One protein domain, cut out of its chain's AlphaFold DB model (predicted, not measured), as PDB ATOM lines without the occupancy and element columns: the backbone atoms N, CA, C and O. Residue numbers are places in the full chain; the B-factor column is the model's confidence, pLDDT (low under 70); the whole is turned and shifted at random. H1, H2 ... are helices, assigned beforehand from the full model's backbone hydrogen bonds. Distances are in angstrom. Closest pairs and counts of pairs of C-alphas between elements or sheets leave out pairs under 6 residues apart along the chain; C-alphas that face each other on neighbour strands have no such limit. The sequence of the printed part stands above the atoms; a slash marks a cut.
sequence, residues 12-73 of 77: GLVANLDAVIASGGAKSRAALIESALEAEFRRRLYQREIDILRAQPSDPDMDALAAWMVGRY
ATOM      1  N   GLY A  12      34.039  -1.064 -59.383       97.88
ATOM      2  CA  GLY A  12      33.665   0.343 -59.476       97.88
ATOM      3  C   GLY A  12      32.790   0.788 -58.305       97.88
ATOM      4  O   GLY A  12      32.942   1.901 -57.797       97.88
ATOM      5  N   LEU A  13      31.915  -0.090 -57.809       96.06
ATOM      6  CA  LEU A  13      31.114   0.201 -56.621       96.06
ATOM      7  C   LEU A  13      31.992   0.341 -55.369       96.06
ATOM      8  O   LEU A  13      31.789   1.269 -54.584       96.06
ATOM      9  N   VAL A  14      32.985  -0.537 -55.200       96.38
ATOM     10  CA  VAL A  14      33.940  -0.455 -54.082       96.38
ATOM     11  C   VAL A  14      34.767   0.829 -54.164       96.38
ATOM     12  O   VAL A  14      34.915   1.514 -53.153       96.38
ATOM     13  N   ALA A  15      35.231   1.203 -55.361       97.75
ATOM     14  CA  ALA A  15      35.971   2.446 -55.569       97.75
ATOM     15  C   ALA A  15      35.145   3.689 -55.182       97.75
ATOM     16  O   ALA A  15      35.657   4.596 -54.525       97.75
ATOM     17  N   ASN A  16      33.851   3.714 -55.517       96.06
ATOM     18  CA  ASN A  16      32.950   4.797 -55.114       96.06
ATOM     19  C   ASN A  16      32.727   4.841 -53.594       96.06
ATOM     20  O   ASN A  16      32.759   5.920 -53.001       96.06
ATOM     21  N   LEU A  17      32.533   3.682 -52.951       96.06
ATOM     22  CA  LEU A  17      32.440   3.567 -51.488       96.06
ATOM     23  C   LEU A  17      33.670   4.179 -50.807       96.06
ATOM     24  O   LEU A  17      33.537   4.958 -49.863       96.06
ATOM     25  N   ASP A  18      34.857   3.856 -51.315       96.81
ATOM     26  CA  ASP A  18      36.117   4.374 -50.790       96.81
ATOM     27  C   ASP A  18      36.265   5.878 -50.997       96.81
ATOM     28  O   ASP A  18      36.694   6.574 -50.077       96.81
ATOM     29  N   ALA A  19      35.857   6.398 -52.155       97.62
ATOM     30  CA  ALA A  19      35.885   7.830 -52.430       97.62
ATOM     31  C   ALA A  19      35.008   8.626 -51.446       97.62
ATOM     32  O   ALA A  19      35.445   9.659 -50.937       97.62
ATOM     33  N   VAL A  20      33.809   8.126 -51.118       97.31
ATOM     34  CA  VAL A  20      32.904   8.771 -50.144       97.31
ATOM     35  C   VAL A  20      33.499   8.777 -48.736       97.31
ATOM     36  O   VAL A  20      33.359   9.750 -47.995       97.31
ATOM     37  N   ILE A  21      34.177   7.701 -48.341       97.31
ATOM     38  CA  ILE A  21      34.844   7.638 -47.034       97.31
ATOM     39  C   ILE A  21      36.045   8.586 -47.010       97.31
ATOM     40  O   ILE A  21      36.211   9.334 -46.047       97.31
ATOM     41  N   ALA A  22      36.848   8.601 -48.076       97.19
ATOM     42  CA  ALA A  22      38.010   9.475 -48.203       97.19
ATOM     43  C   ALA A  22      37.627  10.963 -48.177       97.19
ATOM     44  O   ALA A  22      38.363  11.775 -47.620       97.19
ATOM     45  N   SER A  23      36.454  11.323 -48.707       97.44
ATOM     46  CA  SER A  23      35.913  12.684 -48.622       97.44
ATOM     47  C   SER A  23      35.277  13.015 -47.264       97.44
ATOM     48  O   SER A  23      34.718  14.098 -47.104       97.44
ATOM     49  N   GLY A  24      35.306  12.094 -46.294       95.94
ATOM     50  CA  GLY A  24      34.714  12.271 -44.965       95.94
ATOM     51  C   GLY A  24      33.192  12.104 -44.913       95.94
ATOM     52  O   GLY A  24      32.583  12.406 -43.887       95.94
ATOM     53  N   GLY A  25      32.561  11.610 -45.983       94.88
ATOM     54  CA  GLY A  25      31.111  11.405 -46.057       94.88
ATOM     55  C   GLY A  25      30.601  10.247 -45.193       94.88
ATOM     56  O   GLY A  25      29.414  10.186 -44.881       94.88
ATOM     57  N   ALA A  26      31.487   9.339 -44.772       95.44
ATOM     58  CA  ALA A  26      31.167   8.253 -43.852       95.44
ATOM     59  C   ALA A  26      32.380   7.855 -43.000       95.44
ATOM     60  O   ALA A  26      33.527   7.987 -43.418       95.44
ATOM     61  N   LYS A  27      32.121   7.315 -41.802       94.25
ATOM     62  CA  LYS A  27      33.168   6.888 -40.852       94.25
ATOM     63  C   LYS A  27      33.821   5.549 -41.218       94.25
ATOM     64  O   LYS A  27      34.918   5.262 -40.750       94.25
ATOM     65  N   SER A  28      33.137   4.705 -41.990       95.50
ATOM     66  CA  SER A  28      33.629   3.397 -42.434       95.50
ATOM     67  C   SER A  28      32.780   2.851 -43.586       95.50
ATOM     68  O   SER A  28      31.655   3.309 -43.809       95.50
ATOM     69  N   ARG A  29      33.286   1.821 -44.282       94.38
ATOM     70  CA  ARG A  29      32.519   1.079 -45.302       94.38
ATOM     71  C   ARG A  29      31.258   0.458 -44.715       94.38
ATOM     72  O   ARG A  29      30.202   0.560 -45.322       94.38
ATOM     73  N   ALA A  30      31.363  -0.140 -43.526       94.50
ATOM     74  CA  ALA A  30      30.224  -0.747 -42.845       94.50
ATOM     75  C   ALA A  30      29.135   0.291 -42.545       94.50
ATOM     76  O   ALA A  30      27.993   0.066 -42.911       94.50
ATOM     77  N   ALA A  31      29.493   1.457 -41.996       94.75
ATOM     78  CA  ALA A  31      28.521   2.509 -41.689       94.75
ATOM     79  C   ALA A  31      27.800   3.029 -42.945       94.75
ATOM     80  O   ALA A  31      26.597   3.283 -42.918       94.75
ATOM     81  N   LEU A  32      28.529   3.169 -44.060       96.00
ATOM     82  CA  LEU A  32      27.937   3.587 -45.331       96.00
ATOM     83  C   LEU A  32      27.004   2.510 -45.906       96.00
ATOM     84  O   LEU A  32      25.901   2.823 -46.349       96.00
ATOM     85  N   ILE A  33      27.420   1.242 -45.861       95.38
ATOM     86  CA  ILE A  33      26.607   0.109 -46.320       95.38
ATOM     87  C   ILE A  33      25.354  -0.047 -45.452       95.38
ATOM     88  O   ILE A  33      24.268  -0.207 -45.996       95.38
ATOM     89  N   GLU A  34      25.479   0.036 -44.127       94.56
ATOM     90  CA  GLU A  34      24.352  -0.033 -43.192       94.56
ATOM     91  C   GLU A  34      23.327   1.063 -43.489       94.56
ATOM     92  O   GLU A  34      22.159   0.756 -43.714       94.56
ATOM     93  N   SER A  35      23.767   2.320 -43.612       94.69
ATOM     94  CA  SER A  35      22.874   3.437 -43.941       94.69
ATOM     95  C   SER A  35      22.161   3.243 -45.286       94.69
ATOM     96  O   SER A  35      20.956   3.488 -45.396       94.69
ATOM     97  N   ALA A  36      22.876   2.756 -46.305       94.62
ATOM     98  CA  ALA A  36      22.293   2.472 -47.612       94.62
ATOM     99  C   ALA A  36      21.262   1.327 -47.557       94.62
ATOM    100  O   ALA A  36      20.195   1.426 -48.165       94.62
ATOM    101  N   LEU A  37      21.553   0.257 -46.809       95.12
ATOM    102  CA  LEU A  37      20.641  -0.875 -46.633       95.12
ATOM    103  C   LEU A  37      19.388  -0.479 -45.849       95.12
ATOM    104  O   LEU A  37      18.285  -0.852 -46.243       95.12
ATOM    105  N   GLU A  38      19.525   0.314 -44.787       96.00
ATOM    106  CA  GLU A  38      18.384   0.834 -44.029       96.00
ATOM    107  C   GLU A  38      17.459   1.682 -44.906       96.00
ATOM    108  O   GLU A  38      16.236   1.521 -44.854       96.00
ATOM    109  N   ALA A  39      18.027   2.558 -45.739       95.69
ATOM    110  CA  ALA A  39      17.258   3.372 -46.673       95.69
ATOM    111  C   ALA A  39      16.504   2.504 -47.696       95.69
ATOM    112  O   ALA A  39      15.318   2.732 -47.951       95.69
ATOM    113  N   GLU A  40      17.156   1.475 -48.241       96.75
ATOM    114  CA  GLU A  40      16.542   0.546 -49.193       96.75
ATOM    115  C   GLU A  40      15.426  -0.288 -48.551       96.75
ATOM    116  O   GLU A  40      14.345  -0.428 -49.127       96.75
ATOM    117  N   PHE A  41      15.648  -0.824 -47.349       95.56
ATOM    118  CA  PHE A  41      14.631  -1.595 -46.635       95.56
ATOM    119  C   PHE A  41      13.431  -0.736 -46.263       95.56
ATOM    120  O   PHE A  41      12.295  -1.169 -46.463       95.56
ATOM    121  N   ARG A  42      13.664   0.501 -45.816       95.62
ATOM    122  CA  ARG A  42      12.588   1.459 -45.553       95.62
ATOM    123  C   ARG A  42      11.782   1.749 -46.816       95.62
ATOM    124  O   ARG A  42      10.556   1.713 -46.772       95.62
ATOM    125  N   ARG A  43      12.453   1.963 -47.954       95.31
ATOM    126  CA  ARG A  43      11.780   2.174 -49.245       95.31
ATOM    127  C   ARG A  43      10.885   0.992 -49.609       95.31
ATOM    128  O   ARG A  43       9.732   1.197 -49.971       95.31
ATOM    129  N   ARG A  44      11.396  -0.238 -49.489       95.06
ATOM    130  CA  ARG A  44      10.637  -1.460 -49.809       95.06
ATOM    131  C   ARG A  44       9.458  -1.685 -48.870       95.06
ATOM    132  O   ARG A  44       8.405  -2.121 -49.329       95.06
ATOM    133  N   LEU A  45       9.632  -1.395 -47.580       94.50
ATOM    134  CA  LEU A  45       8.563  -1.496 -46.593       94.50
ATOM    135  C   LEU A  45       7.408  -0.564 -46.961       94.50
ATOM    136  O   LEU A  45       6.289  -1.033 -47.137       94.50
ATOM    137  N   TYR A  46       7.693   0.721 -47.182       93.38
ATOM    138  CA  TYR A  46       6.656   1.691 -47.536       93.38
ATOM    139  C   TYR A  46       6.016   1.415 -48.893       93.38
ATOM    140  O   TYR A  46       4.818   1.607 -49.045       93.38
ATOM    141  N   GLN A  47       6.772   0.912 -49.873       94.38
ATOM    142  CA  GLN A  47       6.185   0.465 -51.141       94.38
ATOM    143  C   GLN A  47       5.149  -0.642 -50.920       94.38
ATOM    144  O   GLN A  47       4.038  -0.548 -51.431       94.38
ATOM    145  N   ARG A  48       5.476  -1.646 -50.099       90.56
ATOM    146  CA  ARG A  48       4.531  -2.714 -49.754       90.56
ATOM    147  C   ARG A  48       3.321  -2.186 -48.981       90.56
ATOM    148  O   ARG A  48       2.209  -2.632 -49.238       90.56
ATOM    149  N   GLU A  49       3.520  -1.266 -48.044       89.62
ATOM    150  CA  GLU A  49       2.412  -0.659 -47.297       89.62
ATOM    151  C   GLU A  49       1.477   0.132 -48.213       89.62
ATOM    152  O   GLU A  49       0.264  -0.019 -48.117       89.62
ATOM    153  N   ILE A  50       2.024   0.901 -49.159       90.62
ATOM    154  CA  ILE A  50       1.233   1.604 -50.176       90.62
ATOM    155  C   ILE A  50       0.386   0.616 -50.983       90.62
ATOM    156  O   ILE A  50      -0.781   0.899 -51.235       90.62
ATOM    157  N   ASP A  51       0.934  -0.535 -51.375       90.56
ATOM    158  CA  ASP A  51       0.176  -1.542 -52.124       90.56
ATOM    159  C   ASP A  51      -0.970  -2.143 -51.292       90.56
ATOM    160  O   ASP A  51      -2.070  -2.337 -51.812       90.56
ATOM    161  N   ILE A  52      -0.750  -2.379 -49.993       87.81
ATOM    162  CA  ILE A  52      -1.792  -2.846 -49.061       87.81
ATOM    163  C   ILE A  52      -2.893  -1.793 -48.912       87.81
ATOM    164  O   ILE A  52      -4.071  -2.119 -49.054       87.81
ATOM    165  N   LEU A  53      -2.517  -0.535 -48.674       84.31
ATOM    166  CA  LEU A  53      -3.464   0.573 -48.537       84.31
ATOM    167  C   LEU A  53      -4.240   0.811 -49.840       84.31
ATOM    168  O   LEU A  53      -5.438   1.054 -49.815       84.31
ATOM    169  N   ARG A  54      -3.597   0.674 -51.006       85.62
ATOM    170  CA  ARG A  54      -4.279   0.761 -52.309       85.62
ATOM    171  C   ARG A  54      -5.271  -0.375 -52.540       85.62
ATOM    172  O   ARG A  54      -6.271  -0.164 -53.221       85.62
ATOM    173  N   ALA A  55      -4.997  -1.567 -52.014       86.00
ATOM    174  CA  ALA A  55      -5.904  -2.707 -52.123       86.00
ATOM    175  C   ALA A  55      -7.164  -2.557 -51.245       86.00
ATOM    176  O   ALA A  55      -8.166  -3.214 -51.517       86.00
ATOM    177  N   GLN A  56      -7.130  -1.689 -50.229       82.56
ATOM    178  CA  GLN A  56      -8.267  -1.337 -49.373       82.56
ATOM    179  C   GLN A  56      -8.505   0.181 -49.422       82.56
ATOM    180  O   GLN A  56      -8.117   0.903 -48.509       82.56
ATOM    181  N   PRO A  57      -9.128   0.684 -50.504       69.88
ATOM    182  CA  PRO A  57      -9.242   2.121 -50.762       69.88
ATOM    183  C   PRO A  57     -10.166   2.874 -49.792       69.88
ATOM    184  O   PRO A  57     -10.158   4.100 -49.795       69.88
ATOM    185  N   SER A  58     -10.971   2.165 -48.999       80.19
ATOM    186  CA  SER A  58     -11.842   2.732 -47.968       80.19
ATOM    187  C   SER A  58     -11.881   1.770 -46.786       80.19
ATOM    188  O   SER A  58     -12.007   0.553 -46.960       80.19
ATOM    189  N   ASP A  59     -11.734   2.340 -45.596       84.12
ATOM    190  CA  ASP A  59     -11.883   1.675 -44.310       84.12
ATOM    191  C   ASP A  59     -12.993   2.435 -43.565       84.12
ATOM    192  O   ASP A  59     -12.785   3.600 -43.212       84.12
ATOM    193  N   PRO A  60     -14.171   1.821 -43.341       87.25
ATOM    194  CA  PRO A  60     -15.322   2.502 -42.751       87.25
ATOM    195  C   PRO A  60     -15.049   3.141 -41.386       87.25
ATOM    196  O   PRO A  60     -15.633   4.182 -41.077       87.25
ATOM    197  N   ASP A  61     -14.166   2.550 -40.577       88.00
ATOM    198  CA  ASP A  61     -13.819   3.094 -39.265       88.00
ATOM    199  C   ASP A  61     -12.912   4.324 -39.420       88.00
ATOM    200  O   ASP A  61     -13.076   5.318 -38.705       88.00
ATOM    201  N   MET A  62     -11.994   4.301 -40.394       88.12
ATOM    202  CA  MET A  62     -11.166   5.464 -40.736       88.12
ATOM    203  C   MET A  62     -11.983   6.584 -41.386       88.12
ATOM    204  O   MET A  62     -11.766   7.756 -41.073       88.12
ATOM    205  N   ASP A  63     -12.961   6.242 -42.224       89.94
ATOM    206  CA  ASP A  63     -13.881   7.198 -42.845       89.94
ATOM    207  C   ASP A  63     -14.761   7.878 -41.779       89.94
ATOM    208  O   ASP A  63     -14.927   9.103 -41.778       89.94
ATOM    209  N   ALA A  64     -15.270   7.108 -40.809       91.00
ATOM    210  CA  ALA A  64     -16.024   7.637 -39.675       91.00
ATOM    211  C   ALA A  64     -15.164   8.539 -38.772       91.00
ATOM    212  O   ALA A  64     -15.631   9.592 -38.323       91.00
ATOM    213  N   LEU A  65     -13.899   8.170 -38.533       89.44
ATOM    214  CA  LEU A  65     -12.953   8.999 -37.785       89.44
ATOM    215  C   LEU A  65     -12.664  10.319 -38.514       89.44
ATOM    216  O   LEU A  65     -12.686  11.377 -37.882       89.44
ATOM    217  N   ALA A  66     -12.433  10.280 -39.828       88.88
ATOM    218  CA  ALA A  66     -12.221  11.474 -40.644       88.88
ATOM    219  C   ALA A  66     -13.431  12.419 -40.581       88.88
ATOM    220  O   ALA A  66     -13.270  13.605 -40.286       88.88
ATOM    221  N   ALA A  67     -14.646  11.887 -40.748       90.25
ATOM    222  CA  ALA A  67     -15.882  12.659 -40.635       90.25
ATOM    223  C   ALA A  67     -16.045  13.306 -39.245       90.25
ATOM    224  O   ALA A  67     -16.427  14.475 -39.135       90.25
ATOM    225  N   TRP A  68     -15.709  12.580 -38.174       91.31
ATOM    226  CA  TRP A  68     -15.723  13.125 -36.816       91.31
ATOM    227  C   TRP A  68     -14.691  14.247 -36.622       91.31
ATOM    228  O   TRP A  68     -15.011  15.270 -36.013       91.31
ATOM    229  N   MET A  69     -13.469  14.092 -37.151       91.88
ATOM    230  CA  MET A  69     -12.407  15.101 -37.034       91.88
ATOM    231  C   MET A  69     -12.783  16.415 -37.722       91.88
ATOM    232  O   MET A  69     -12.620  17.470 -37.108       91.88
ATOM    233  N   VAL A  70     -13.350  16.354 -38.931       90.69
ATOM    234  CA  VAL A  70     -13.848  17.535 -39.663       90.69
ATOM    235  C   VAL A  70     -14.913  18.276 -38.847       90.69
ATOM    236  O   VAL A  70     -14.869  19.500 -38.724       90.69
ATOM    237  N   GLY A  71     -15.834  17.547 -38.207       87.81
ATOM    238  CA  GLY A  71     -16.849  18.145 -37.331       87.81
ATOM    239  C   GLY A  71     -16.290  18.739 -36.029       87.81
ATOM    240  O   GLY A  71     -16.870  19.673 -35.473       87.81
ATOM    241  N   ARG A  72     -15.167  18.210 -35.523       88.50
ATOM    242  CA  ARG A  72     -14.536  18.619 -34.254       88.50
ATOM    243  C   ARG A  72     -13.573  19.800 -34.418       88.50
ATOM    244  O   ARG A  72     -13.468  20.604 -33.488       88.50
ATOM    245  N   TYR A  73     -12.883  19.888 -35.555       83.25
ATOM    246  CA  TYR A  73     -11.879  20.908 -35.865       83.25
ATOM    247  C   TYR A  73     -12.168  21.535 -37.237       83.25
ATOM    248  O   TYR A  73     -11.583  21.131 -38.241       83.25
TER     249      TYR A  73
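This is residues 12 to 73 of the 77 residues of the protein "RHH_1 domain-containing protein" of Tetrasphaera jenkinsii Ben 74 (UniProt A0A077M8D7). One long helix, H2, makes the long axis of an open, stretched shape, with a shorter helix turned across it at each end: H1 packs on the beginning of H2, and H3 points away beyond its end without packing on either helix. Residues 36 to 73, which include most of H2 and the whole of H3, stick out with no other part beside them. The printed part has 62 residues with three named helices, in the order H1, H2, H3, and no named strand; the class is all helix. The whole is extended, with a radius of gyration of the C-alphas of 20.9 A and spans of 56 by 27 by 14 A.

H2, residues 29 to 55, is the longest helix and measures 39.2 A from C-alpha 29 at (32.519, 1.079, -45.302) to C-alpha 55 at (-5.904, -2.707, -52.123). H1, residues 12 to 22, measures 15.1 A and begins with C-alpha 12 at (33.665, 0.343, -59.476). H3, residues 60 to 72, measures 18.2 A and ends with C-alpha 72 at (-14.536, 18.619, -34.254).

H2 touches H1 with residues 29 to 32 alone; the closest C-alphas, those of Leu 17 and Arg 29, are 6.7 A apart. H1 and H2 run opposite ways at a steep tilt of 66 degrees. H3 is apart from H2 and from H1. In H1, H2 and H3 every O i to N i+4 pair is within hydrogen-bond range.

The two C-alphas farthest apart, those of Ala 15 and Gly 71, are 58.0 A apart. The printed part has no cut. The link from H1 to H2 is short, with 6 residues, and the link from H2 to H3 is tight, with 4. The mean pLDDT of the printed part is 92.2, and residue 57 alone is under 70.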